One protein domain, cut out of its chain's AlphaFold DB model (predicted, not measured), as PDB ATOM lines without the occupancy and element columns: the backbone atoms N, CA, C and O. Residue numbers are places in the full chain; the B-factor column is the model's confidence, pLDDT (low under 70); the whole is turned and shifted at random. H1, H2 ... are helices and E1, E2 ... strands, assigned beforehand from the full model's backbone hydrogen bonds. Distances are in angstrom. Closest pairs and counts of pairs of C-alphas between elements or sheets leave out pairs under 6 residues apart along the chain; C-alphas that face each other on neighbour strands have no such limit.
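What this domain is: This is residues 35 to 59 and 69 to 137 of the 290 residues of an uncharacterized protein of Armillaria ostoyae (UniProt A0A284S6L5). Little regular structure is present: a twisted antiparallel sheet, order E1, E3, E2, with a long loop stretch, residues 40 to 59, leading to it from small H1, which lies away from the sheet; residues 38 to 43 stick out. The printed part has 94 residues, 34 in named elements, in the order H1, E1, E2, E3, mostly strand. It is loose, radius of gyration of the C-alphas 16.9 A, spanning 50 by 32 by 19 A.

Where its parts are: H1 is residues 35 to 39, from C-alpha 35 at (144.719, 197.824, 183.132). E1, residues 81 to 91, is 33.8 A long, E2, 113 to 120, 21.5 A, and E3, 127 to 136, 29.5 A, ending at (130.295, 229.198, 160.713).

How they stand to each other: In H1 every O i to N i+4 pair is within hydrogen-bond range. H1 is not on the sheet. E1 and E3 are antiparallel at 160 degrees; N 84 and O 132 are 2.8 A apart. E2 and E3 form a hairpin at 156 degrees; N 116 and O 133 are 3.0 A apart.

The domain as a whole: Residues 60 to 68 are cut out, a 9.3 A gap between C-alphas 59 and 69. E1 to E2 is a long link. Confidence is under 70 in 24 residues, among them 119 to 125.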
ATOM      1  N   THR A  35     144.373 199.248 183.271       75.31
ATOM      2  CA  THR A  35     144.719 197.824 183.132       75.31
ATOM      3  C   THR A  35     143.610 196.997 182.482       75.31
ATOM      4  O   THR A  35     143.894 196.032 181.770       75.31
ATOM      5  N   ALA A  36     142.347 197.364 182.720       72.38
ATOM      6  CA  ALA A  36     141.196 196.702 182.111       72.38
ATOM      7  C   ALA A  36     141.056 197.072 180.628       72.38
ATOM      8  O   ALA A  36     140.734 196.208 179.819       72.38
ATOM      9  N   GLY A  37     141.378 198.316 180.257       66.69
ATOM     10  CA  GLY A  37     141.314 198.774 178.865       66.69
ATOM     11  C   GLY A  37     142.262 198.033 177.916       66.69
ATOM     12  O   GLY A  37     141.961 197.914 176.734       66.69
ATOM     13  N   TYR A  38     143.382 197.505 178.424       68.94
ATOM     14  CA  TYR A  38     144.346 196.749 177.615       68.94
ATOM     15  C   TYR A  38     144.053 195.242 177.556       68.94
ATOM     16  O   TYR A  38     144.349 194.590 176.558       68.94
ATOM     17  N   ASN A  39     143.493 194.673 178.629       76.38
ATOM     18  CA  ASN A  39     143.382 193.218 178.794       76.38
ATOM     19  C   ASN A  39     141.960 192.670 178.613       76.38
ATOM     20  O   ASN A  39     141.793 191.458 178.491       76.38
ATOM     21  N   ASP A  40     140.941 193.531 178.612       79.38
ATOM     22  CA  ASP A  40     139.544 193.133 178.488       79.38
ATOM     23  C   ASP A  40     138.894 193.793 177.262       79.38
ATOM     24  O   ASP A  40     138.516 194.964 177.280       79.38
ATOM     25  N   ASN A  41     138.718 193.013 176.193       69.06
ATOM     26  CA  ASN A  41     138.041 193.453 174.966       69.06
ATOM     27  C   ASN A  41     136.534 193.715 175.157       69.06
ATOM     28  O   ASN A  41     135.896 194.254 174.253       69.06
ATOM     29  N   LEU A  42     135.947 193.313 176.290       76.12
ATOM     30  CA  LEU A  42     134.568 193.636 176.663       76.12
ATOM     31  C   LEU A  42     134.492 194.886 177.552       76.12
ATOM     32  O   LEU A  42     133.389 195.302 177.930       76.12
ATOM     33  N   SER A  43     135.637 195.495 177.881       74.69
ATOM     34  CA  SER A  43     135.679 196.731 178.652       74.69
ATOM     35  C   SER A  43     134.991 197.870 177.899       74.69
ATOM     36  O   SER A  43     135.008 197.977 176.670       74.69
ATOM     37  N   ARG A  44     134.312 198.731 178.658       72.94
ATOM     38  CA  ARG A  44     133.607 199.884 178.098       72.94
ATOM     39  C   ARG A  44     134.592 201.022 177.879       72.94
ATOM     40  O   ARG A  44     135.319 201.395 178.796       72.94
ATOM     41  N   ILE A  45     134.539 201.621 176.695       73.06
ATOM     42  CA  ILE A  45     135.224 202.882 176.417       73.06
ATOM     43  C   ILE A  45     134.545 203.977 177.243       73.06
ATOM     44  O   ILE A  45     133.317 204.105 177.227       73.06
ATOM     45  N   ALA A  46     135.340 204.755 177.973       72.38
ATOM     46  CA  ALA A  46     134.836 205.899 178.712       72.38
ATOM     47  C   ALA A  46     134.407 206.993 177.725       72.38
ATOM     48  O   ALA A  46     135.230 207.569 177.018       72.38
ATOM     49  N   THR A  47     133.108 207.270 177.671       72.19
ATOM     50  CA  THR A  47     132.538 208.367 176.884       72.19
ATOM     51  C   THR A  47     131.922 209.383 177.825       72.19
ATOM     52  O   THR A  47     131.079 209.021 178.649       72.19
ATOM     53  N   PHE A  48     132.299 210.647 177.676       73.44
ATOM     54  CA  PHE A  48     131.717 211.757 178.414       73.44
ATOM     55  C   PHE A  48     130.983 212.684 177.449       73.44
ATOM     56  O   PHE A  48     131.420 212.931 176.324       73.44
ATOM     57  N   GLN A  49     129.843 213.184 177.903       76.19
ATOM     58  CA  GLN A  49     129.262 214.402 177.359       76.19
ATOM     59  C   GLN A  49     129.806 215.556 178.207       76.19
ATOM     60  O   GLN A  49     130.296 215.325 179.301       76.19
ATOM     61  N   THR A  50     129.809 216.789 177.736       72.00
ATOM     62  CA  THR A  50     130.042 217.933 178.623       72.00
ATOM     63  C   THR A  50     129.411 219.154 177.992       72.00
ATOM     64  O   THR A  50     129.331 219.254 176.766       72.00
ATOM     65  N   GLU A  51     128.937 220.065 178.828       76.06
ATOM     66  CA  GLU A  51     128.514 221.386 178.392       76.06
ATOM     67  C   GLU A  51     129.713 222.324 178.527       76.06
ATOM     68  O   GLU A  51     130.381 222.342 179.560       76.06
ATOM     69  N   LEU A  52     130.039 223.042 177.455       73.19
ATOM     70  CA  LEU A  52     131.151 223.984 177.446       73.19
ATOM     71  C   LEU A  52     130.624 225.402 177.329       73.19
ATOM     72  O   LEU A  52     129.859 225.717 176.415       73.19
ATOM     73  N   ALA A  53     131.113 226.269 178.212       74.19
ATOM     74  CA  ALA A  53     130.951 227.697 178.044       74.19
ATOM     75  C   ALA A  53     131.747 228.157 176.817       74.19
ATOM     76  O   ALA A  53     132.933 227.859 176.657       74.19
ATOM     77  N   VAL A  54     131.067 228.899 175.954       73.19
ATOM     78  CA  VAL A  54     131.647 229.478 174.752       73.19
ATOM     79  C   VAL A  54     132.036 230.918 175.064       73.19
ATOM     80  O   VAL A  54     131.202 231.729 175.463       73.19
ATOM     81  N   ILE A  55     133.313 231.237 174.895       74.31
ATOM     82  CA  ILE A  55     133.901 232.526 175.245       74.31
ATOM     83  C   ILE A  55     134.433 233.248 174.005       74.31
ATOM     84  O   ILE A  55     134.807 232.616 173.007       74.31
ATOM     85  N   PRO A  56     134.490 234.589 174.030       68.62
ATOM     86  CA  PRO A  56     135.216 235.316 173.009       68.62
ATOM     87  C   PRO A  56     136.713 234.941 173.059       68.62
ATOM     88  O   PRO A  56     137.252 234.713 174.143       68.62
ATOM     89  N   PRO A  57     137.410 234.894 171.909       66.06
ATOM     90  CA  PRO A  57     138.844 234.758 171.834       66.06
ATOM     91  C   PRO A  57     139.500 235.807 172.708       66.06
ATOM     92  O   PRO A  57     139.280 237.010 172.535       66.06
ATOM     93  N   LEU A  58     140.309 235.330 173.650       59.66
ATOM     94  CA  LEU A  58     141.116 236.199 174.478       59.66
ATOM     95  C   LEU A  58     142.074 236.966 173.562       59.66
ATOM     96  O   LEU A  58     142.810 236.389 172.760       59.66
ATOM     97  N   SER A  59     142.032 238.291 173.669       53.50
ATOM     98  CA  SER A  59     143.034 239.160 173.066       53.50
ATOM     99  C   SER A  59     144.366 238.863 173.752       53.50
ATOM    100  O   SER A  59     144.519 239.137 174.940       53.50
ATOM    101  N   TYR A  69     139.787 242.680 165.456       45.56
ATOM    102  CA  TYR A  69     139.010 241.509 165.008       45.56
ATOM    103  C   TYR A  69     138.711 240.381 166.007       45.56
ATOM    104  O   TYR A  69     138.665 239.212 165.616       45.56
ATOM    105  N   THR A  70     138.348 240.695 167.247       52.03
ATOM    106  CA  THR A  70     137.516 239.778 168.044       52.03
ATOM    107  C   THR A  70     136.100 239.767 167.448       52.03
ATOM    108  O   THR A  70     135.224 240.519 167.867       52.03
ATOM    109  N   ARG A  71     135.867 238.971 166.389       55.41
ATOM    110  CA  ARG A  71     134.537 238.756 165.771       55.41
ATOM    111  C   ARG A  71     133.662 237.876 166.663       55.41
ATOM    112  O   ARG A  71     133.165 236.845 166.235       55.41
ATOM    113  N   SER A  72     133.533 238.237 167.928       56.78
ATOM    114  CA  SER A  72     133.063 237.311 168.962       56.78
ATOM    115  C   SER A  72     131.846 237.862 169.637       56.78
ATOM    116  O   SER A  72     131.810 238.179 170.819       56.78
ATOM    117  N   SER A  73     130.870 238.051 168.770       64.69
ATOM    118  CA  SER A  73     129.543 238.511 169.065       64.69
ATOM    119  C   SER A  73     128.681 238.081 167.891       64.69
ATOM    120  O   SER A  73     129.127 238.123 166.739       64.69
ATOM    121  N   GLU A  74     127.444 237.721 168.197       71.81
ATOM    122  CA  GLU A  74     126.402 237.430 167.215       71.81
ATOM    123  C   GLU A  74     126.206 238.578 166.209       71.81
ATOM    124  O   GLU A  74     125.838 238.342 165.063       71.81
ATOM    125  N   VAL A  75     126.589 239.806 166.581       76.50
ATOM    126  CA  VAL A  75     126.604 240.986 165.701       76.50
ATOM    127  C   VAL A  75     127.440 240.767 164.430       76.50
ATOM    128  O   VAL A  75     127.153 241.349 163.389       76.50
ATOM    129  N   TYR A  76     128.480 239.928 164.477       80.69
ATOM    130  CA  TYR A  76     129.351 239.666 163.324       80.69
ATOM    131  C   TYR A  76     128.892 238.503 162.442       80.69
ATOM    132  O   TYR A  76     129.633 238.127 161.530       80.69
ATOM    133  N   TYR A  77     127.708 237.936 162.685       83.00
ATOM    134  CA  TYR A  77     127.155 236.857 161.870       83.00
ATOM    135  C   TYR A  77     127.212 237.192 160.364       83.00
ATOM    136  O   TYR A  77     126.900 238.321 159.977       83.00
ATOM    137  N   PRO A  78     127.627 236.260 159.479       85.75
ATOM    138  CA  PRO A  78     127.993 234.855 159.700       85.75
ATOM    139  C   PRO A  78     129.510 234.667 159.878       85.75
ATOM    140  O   PRO A  78     130.051 233.581 159.673       85.75
ATOM    141  N   PHE A  79     130.242 235.746 160.147       84.94
ATOM    142  CA  PHE A  79     131.692 235.741 160.311       84.94
ATOM    143  C   PHE A  79     132.132 235.665 161.774       84.94
ATOM    144  O   PHE A  79     133.312 235.888 162.078       84.94
ATOM    145  N   ASP A  80     131.180 235.392 162.653       79.50
ATOM    146  CA  ASP A  80     131.339 235.182 164.075       79.50
ATOM    147  C   ASP A  80     132.288 234.012 164.366       79.50
ATOM    148  O   ASP A  80     132.400 233.031 163.620       79.50
ATOM    149  N   ARG A  81     133.051 234.170 165.444       78.81
ATOM    150  CA  ARG A  81     134.056 233.220 165.911       78.81
ATOM    151  C   ARG A  81     133.994 233.129 167.416       78.81
ATOM    152  O   ARG A  81     134.019 234.157 168.097       78.81
ATOM    153  N   TYR A  82     134.026 231.909 167.916       79.94
ATOM    154  CA  TYR A  82     134.024 231.655 169.342       79.94
ATOM    155  C   TYR A  82     135.076 230.629 169.729       79.94
ATOM    156  O   TYR A  82     135.500 229.832 168.893       79.94
ATOM    157  N   LEU A  83     135.485 230.657 170.993       78.31
ATOM    158  CA  LEU A  83     136.354 229.653 171.583       78.31
ATOM    159  C   LEU A  83     135.598 228.877 172.659       78.31
ATOM    160  O   LEU A  83     134.785 229.436 173.384       78.31
ATOM    161  N   ALA A  84     135.910 227.601 172.789       80.19
ATOM    162  CA  ALA A  84     135.587 226.788 173.947       80.19
ATOM    163  C   ALA A  84     136.896 226.181 174.451       80.19
ATOM    164  O   ALA A  84     137.720 225.735 173.653       80.19
ATOM    165  N   VAL A  85     137.109 226.199 175.762       78.31
ATOM    166  CA  VAL A  85     138.328 225.659 176.371       78.31
ATOM    167  C   VAL A  85     137.964 224.373 177.089       78.31
ATOM    168  O   VAL A  85     137.100 224.373 177.962       78.31
ATOM    169  N   ILE A  86     138.615 223.282 176.703       79.38
ATOM    170  CA  ILE A  86     138.549 222.001 177.399       79.38
ATOM    171  C   ILE A  86     139.824 221.884 178.222       79.38
ATOM    172  O   ILE A  86     140.924 222.002 177.686       79.38
ATOM    173  N   PHE A  87     139.668 221.626 179.512       80.06
ATOM    174  CA  PHE A  87     140.769 221.418 180.440       80.06
ATOM    175  C   PHE A  87     140.590 220.072 181.135       80.06
ATOM    176  O   PHE A  87     139.477 219.727 181.535       80.06
ATOM    177  N   GLY A  88     141.673 219.317 181.284       80.06
ATOM    178  CA  GLY A  88     141.664 218.031 181.966       80.06
ATOM    179  C   GLY A  88     143.005 217.721 182.616       80.06
ATOM    180  O   GLY A  88     144.059 218.077 182.097       80.06
ATOM    181  N   PHE A  89     142.952 217.029 183.746       84.69
ATOM    182  CA  PHE A  89     144.108 216.476 184.445       84.69
ATOM    183  C   PHE A  89     143.743 215.082 184.960       84.69
ATOM    184  O   PHE A  89     142.561 214.751 185.078       84.69
ATOM    185  N   ALA A  90     144.748 214.264 185.258       84.38
ATOM    186  CA  ALA A  90     144.553 212.966 185.888       84.38
ATOM    187  C   ALA A  90     145.471 212.820 187.095       84.38
ATOM    188  O   ALA A  90     146.590 213.328 187.104       84.38
ATOM    189  N   GLU A  91     144.987 212.101 188.101       86.75
ATOM    190  CA  GLU A  91     145.743 211.738 189.293       86.75
ATOM    191  C   GLU A  91     145.570 210.242 189.559       86.75
ATOM    192  O   GLU A  91     144.497 209.673 189.334       86.75
ATOM    193  N   ASP A  92     146.630 209.598 190.034       84.12
ATOM    194  CA  ASP A  92     146.557 208.226 190.523       84.12
ATOM    195  C   ASP A  92     145.815 208.212 191.866       84.12
ATOM    196  O   ASP A  92     146.222 208.858 192.832       84.12
ATOM    197  N   ALA A  93     144.726 207.445 191.931       81.94
ATOM    198  CA  ALA A  93     143.861 207.342 193.103       81.94
ATOM    199  C   ALA A  93     144.564 206.792 194.358       81.94
ATOM    200  O   ALA A  93     144.051 206.941 195.466       81.94
ATOM    201  N   SER A  94     145.702 206.109 194.201       84.50
ATOM    202  CA  SER A  94     146.443 205.509 195.311       84.50
ATOM    203  C   SER A  94     147.534 206.420 195.879       84.50
ATOM    204  O   SER A  94     147.806 206.371 197.080       84.50
ATOM    205  N   THR A  95     148.144 207.261 195.043       86.19
ATOM    206  CA  THR A  95     149.297 208.101 195.408       86.19
ATOM    207  C   THR A  95     148.995 209.597 195.386       86.19
ATOM    208  O   THR A  95     149.815 210.372 195.875       86.19
ATOM    209  N   ASN A  96     147.846 210.017 194.841       84.25
ATOM    210  CA  ASN A  96     147.495 211.415 194.561       84.25
ATOM    211  C   ASN A  96     148.561 212.156 193.732       84.25
ATOM    212  O   ASN A  96     148.704 213.374 193.831       84.25
ATOM    213  N   THR A  97     149.348 211.425 192.938       86.75
ATOM    214  CA  THR A  97     150.325 212.017 192.019       86.75
ATOM    215  C   THR A  97     149.680 212.240 190.665       86.75
ATOM    216  O   THR A  97     148.918 211.391 190.197       86.75
ATOM    217  N   THR A  98     150.011 213.355 190.021       84.31
ATOM    218  CA  THR A  98     149.572 213.663 188.662       84.31
ATOM    219  C   THR A  98     150.072 212.617 187.671       84.31
ATOM    220  O   THR A  98     151.166 212.064 187.802       84.31
ATOM    221  N   VAL A  99     149.232 212.311 186.687       83.69
ATOM    222  CA  VAL A  99     149.538 211.382 185.602       83.69
ATOM    223  C   VAL A  99     149.486 212.162 184.301       83.69
ATOM    224  O   VAL A  99     148.465 212.773 183.985       83.69
ATOM    225  N   SER A 100     150.578 212.111 183.539       80.12
ATOM    226  CA  SER A 100     150.638 212.760 182.234       80.12
ATOM    227  C   SER A 100     149.584 212.175 181.298       80.12
ATOM    228  O   SER A 100     149.451 210.955 181.146       80.12
ATOM    229  N   LEU A 101     148.826 213.069 180.675       77.00
ATOM    230  CA  LEU A 101     147.806 212.725 179.705       77.00
ATOM    231  C   LEU A 101     148.277 213.139 178.313       77.00
ATOM    232  O   LEU A 101     148.859 214.204 178.118       77.00
ATOM    233  N   TYR A 102     147.958 212.311 177.323       75.75
ATOM    234  CA  TYR A 102     148.219 212.607 175.921       75.75
ATOM    235  C   TYR A 102     146.922 212.558 175.121       75.75
ATOM    236  O   TYR A 102     146.116 211.638 175.279       75.75
ATOM    237  N   LEU A 103     146.728 213.544 174.246       73.94
ATOM    238  CA  LEU A 103     145.598 213.574 173.330       73.94
ATOM    239  C   LEU A 103     145.998 212.954 171.993       73.94
ATOM    240  O   LEU A 103     146.813 213.513 171.264       73.94
ATOM    241  N   GLU A 104     145.397 211.813 171.667       72.12
ATOM    242  CA  GLU A 104     145.728 211.058 170.457       72.12
ATOM    243  C   GLU A 104     145.199 211.721 169.178       72.12
ATOM    244  O   GLU A 104     145.927 211.870 168.197       72.12
ATOM    245  N   SER A 105     143.928 212.130 169.164       69.19
ATOM    246  CA  SER A 105     143.340 212.826 168.020       69.19
ATOM    247  C   SER A 105     142.127 213.661 168.419       69.19
ATOM    248  O   SER A 105     141.443 213.377 169.402       69.19
ATOM    249  N   THR A 106     141.846 214.697 167.631       74.50
ATOM    250  CA  THR A 106     140.627 215.500 167.739       74.50
ATOM    251  C   THR A 106     139.944 215.573 166.383       74.50
ATOM    252  O   THR A 106     140.566 215.821 165.350       74.50
ATOM    253  N   SER A 107     138.631 215.362 166.374       71.12
ATOM    254  CA  SER A 107     137.809 215.539 165.181       71.12
ATOM    255  C   SER A 107     136.523 216.249 165.562       71.12
ATOM    256  O   SER A 107     135.826 215.818 166.479       71.12
ATOM    257  N   GLY A 108     136.195 217.325 164.853       68.38
ATOM    258  CA  GLY A 108     134.925 218.020 165.017       68.38
ATOM    259  C   GLY A 108     133.971 217.678 163.880       68.38
ATOM    260  O   GLY A 108     134.304 217.890 162.715       68.38
ATOM    261  N   LEU A 109     132.773 217.200 164.214       64.00
ATOM    262  CA  LEU A 109     131.676 217.021 163.266       64.00
ATOM    263  C   LEU A 109     130.442 217.756 163.794       64.00
ATOM    264  O   LEU A 109     129.705 217.236 164.624       64.00
ATOM    265  N   ALA A 110     130.219 218.973 163.303       70.75
ATOM    266  CA  ALA A 110     128.984 219.710 163.537       70.75
ATOM    267  C   ALA A 110     128.487 220.293 162.214       70.75
ATOM    268  O   ALA A 110     129.208 221.000 161.510       70.75
ATOM    269  N   VAL A 111     127.247 219.971 161.852       69.56
ATOM    270  CA  VAL A 111     126.641 220.465 160.612       69.56
ATOM    271  C   VAL A 111     126.508 221.988 160.696       69.56
ATOM    272  O   VAL A 111     125.981 222.518 161.668       69.56
ATOM    273  N   GLY A 112     127.002 222.701 159.681       67.31
ATOM    274  CA  GLY A 112     126.926 224.167 159.617       67.31
ATOM    275  C   GLY A 112     127.995 224.916 160.421       67.31
ATOM    276  O   GLY A 112     128.064 226.141 160.313       67.31
ATOM    277  N   LEU A 113     128.868 224.213 161.151       75.56
ATOM    278  CA  LEU A 113     129.985 224.798 161.891       75.56
ATOM    279  C   LEU A 113     131.317 224.204 161.429       75.56
ATOM    280  O   LEU A 113     131.460 223.004 161.210       75.56
ATOM    281  N   LYS A 114     132.318 225.064 161.297       80.12
ATOM    282  CA  LYS A 114     133.714 224.673 161.173       80.12
ATOM    283  C   LYS A 114     134.315 224.656 162.575       80.12
ATOM    284  O   LYS A 114     134.429 225.704 163.207       80.12
ATOM    285  N   ILE A 115     134.695 223.467 163.028       78.69
ATOM    286  CA  ILE A 115     135.365 223.246 164.310       78.69
ATOM    287  C   ILE A 115     136.851 223.028 164.033       78.69
ATOM    288  O   ILE A 115     137.221 222.286 163.122       78.69
ATOM    289  N   SER A 116     137.713 223.690 164.789       78.00
ATOM    290  CA  SER A 116     139.159 223.470 164.757       78.00
ATOM    291  C   SER A 116     139.653 223.410 166.192       78.00
ATOM    292  O   SER A 116     139.276 224.263 166.985       78.00
ATOM    293  N   ALA A 117     140.418 222.383 166.540       73.31
ATOM    294  CA  ALA A 117     140.932 222.190 167.887       73.31
ATOM    295  C   ALA A 117     142.449 222.335 167.848       73.31
ATOM    296  O   ALA A 117     143.114 221.588 167.133       73.31
ATOM    297  N   ASP A 118     142.961 223.288 168.614       74.31
ATOM    298  CA  ASP A 118     144.387 223.518 168.773       74.31
ATOM    299  C   ASP A 118     144.790 223.057 170.175       74.31
ATOM    300  O   ASP A 118     144.137 223.387 171.173       74.31
ATOM    301  N   LEU A 119     145.857 222.259 170.254       69.31
ATOM    302  CA  LEU A 119     146.435 221.878 171.536       69.31
ATOM    303  C   LEU A 119     147.248 223.057 172.062       69.31
ATOM    304  O   LEU A 119     148.250 223.441 171.459       69.31
ATOM    305  N   SER A 120     146.838 223.613 173.194       64.75
ATOM    306  CA  SER A 120     147.711 224.465 173.994       64.75
ATOM    307  C   SER A 120     148.425 223.554 174.981       64.75
ATOM    308  O   SER A 120     147.942 223.338 176.090       64.75
ATOM    309  N   GLN A 121     149.524 222.947 174.537       57.19
ATOM    310  CA  GLN A 121     150.426 222.257 175.446       57.19
ATOM    311  C   GLN A 121     151.206 223.345 176.185       57.19
ATOM    312  O   GLN A 121     152.106 223.957 175.612       57.19
ATOM    313  N   ASP A 122     150.766 223.667 177.399       56.19
ATOM    314  CA  ASP A 122     151.582 224.453 178.324       56.19
ATOM    315  C   ASP A 122     152.818 223.619 178.710       56.19
ATOM    316  O   ASP A 122     152.825 222.399 178.527       56.19
ATOM    317  N   ASP A 123     153.865 224.248 179.245       57.06
ATOM    318  CA  ASP A 123     155.112 223.562 179.647       57.06
ATOM    319  C   ASP A 123     154.911 222.497 180.760       57.06
ATOM    320  O   ASP A 123     155.860 221.797 181.121       57.06
ATOM    321  N   ASP A 124     153.689 222.344 181.288       63.59
ATOM    322  CA  ASP A 124     153.312 221.329 182.274       63.59
ATOM    323  C   ASP A 124     152.772 220.047 181.596       63.59
ATOM    324  O   ASP A 124     151.658 220.042 181.063       63.59
ATOM    325  N   PRO A 125     153.507 218.916 181.637       65.00
ATOM    326  CA  PRO A 125     153.113 217.660 180.983       65.00
ATOM    327  C   PRO A 125     151.930 216.944 181.660       65.00
ATOM    328  O   PRO A 125     151.439 215.931 181.149       65.00
ATOM    329  N   ASP A 126     151.487 217.451 182.806       75.19
ATOM    330  CA  ASP A 126     150.495 216.828 183.683       75.19
ATOM    331  C   ASP A 126     149.063 217.315 183.416       75.19
ATOM    332  O   ASP A 126     148.100 216.829 184.015       75.19
ATOM    333  N   VAL A 127     148.912 218.271 182.498       76.50
ATOM    334  CA  VAL A 127     147.648 218.938 182.203       76.50
ATOM    335  C   VAL A 127     147.408 218.971 180.699       76.50
ATOM    336  O   VAL A 127     148.275 219.340 179.912       76.50
ATOM    337  N   ILE A 128     146.185 218.637 180.288       81.44
ATOM    338  CA  ILE A 128     145.714 218.853 178.921       81.44
ATOM    339  C   ILE A 128     144.847 220.104 178.893       81.44
ATOM    340  O   ILE A 128     143.812 220.179 179.557       81.44
ATOM    341  N   SER A 129     145.230 221.047 178.037       80.44
ATOM    342  CA  SER A 129     144.393 222.172 177.642       80.44
ATOM    343  C   SER A 129     144.189 222.148 176.127       80.44
ATOM    344  O   SER A 129     145.144 222.174 175.345       80.44
ATOM    345  N   VAL A 130     142.932 222.068 175.702       79.69
ATOM    346  CA  VAL A 130     142.533 222.076 174.293       79.69
ATOM    347  C   VAL A 130     141.653 223.284 174.050       79.69
ATOM    348  O   VAL A 130     140.592 223.437 174.658       79.69
ATOM    349  N   VAL A 131     142.067 224.124 173.109       80.56
ATOM    350  CA  VAL A 131     141.288 225.280 172.679       80.56
ATOM    351  C   VAL A 131     140.544 224.910 171.404       80.56
ATOM    352  O   VAL A 131     141.131 224.672 170.351       80.56
ATOM    353  N   VAL A 132     139.221 224.868 171.491       80.19
ATOM    354  CA  VAL A 132     138.332 224.582 170.370       80.19
ATOM    355  C   VAL A 132     137.812 225.893 169.798       80.19
ATOM    356  O   VAL A 132     137.069 226.623 170.444       80.19
ATOM    357  N   THR A 133     138.167 226.184 168.554       81.19
ATOM    358  CA  THR A 133     137.632 227.305 167.783       81.19
ATOM    359  C   THR A 133     136.386 226.875 167.010       81.19
ATOM    360  O   THR A 133     136.423 225.944 166.205       81.19
ATOM    361  N   LEU A 134     135.293 227.607 167.209       80.00
ATOM    362  CA  LEU A 134     134.009 227.440 166.534       80.00
ATOM    363  C   LEU A 134     133.797 228.589 165.539       80.00
ATOM    364  O   LEU A 134     133.882 229.764 165.902       80.00
ATOM    365  N   GLN A 135     133.524 228.262 164.276       83.75
ATOM    366  CA  GLN A 135     133.199 229.230 163.218       83.75
ATOM    367  C   GLN A 135     132.005 228.735 162.401       83.75
ATOM    368  O   GLN A 135     131.744 227.535 162.351       83.75
ATOM    369  N   ARG A 136     131.306 229.627 161.693       85.81
ATOM    370  CA  ARG A 136     130.295 229.198 160.713       85.81
ATOM    371  C   ARG A 136     130.947 228.439 159.559       85.81
ATOM    372  O   ARG A 136     132.059 228.747 159.125       85.81
ATOM    373  N   GLY A 137     130.250 227.424 159.060       85.38
ATOM    374  CA  GLY A 137     130.691 226.652 157.905       85.38
ATOM    375  C   GLY A 137     130.787 227.527 156.654       85.38
ATOM    376  O   GLY A 137     129.973 228.425 156.441       85.38
TER     377      GLY A 137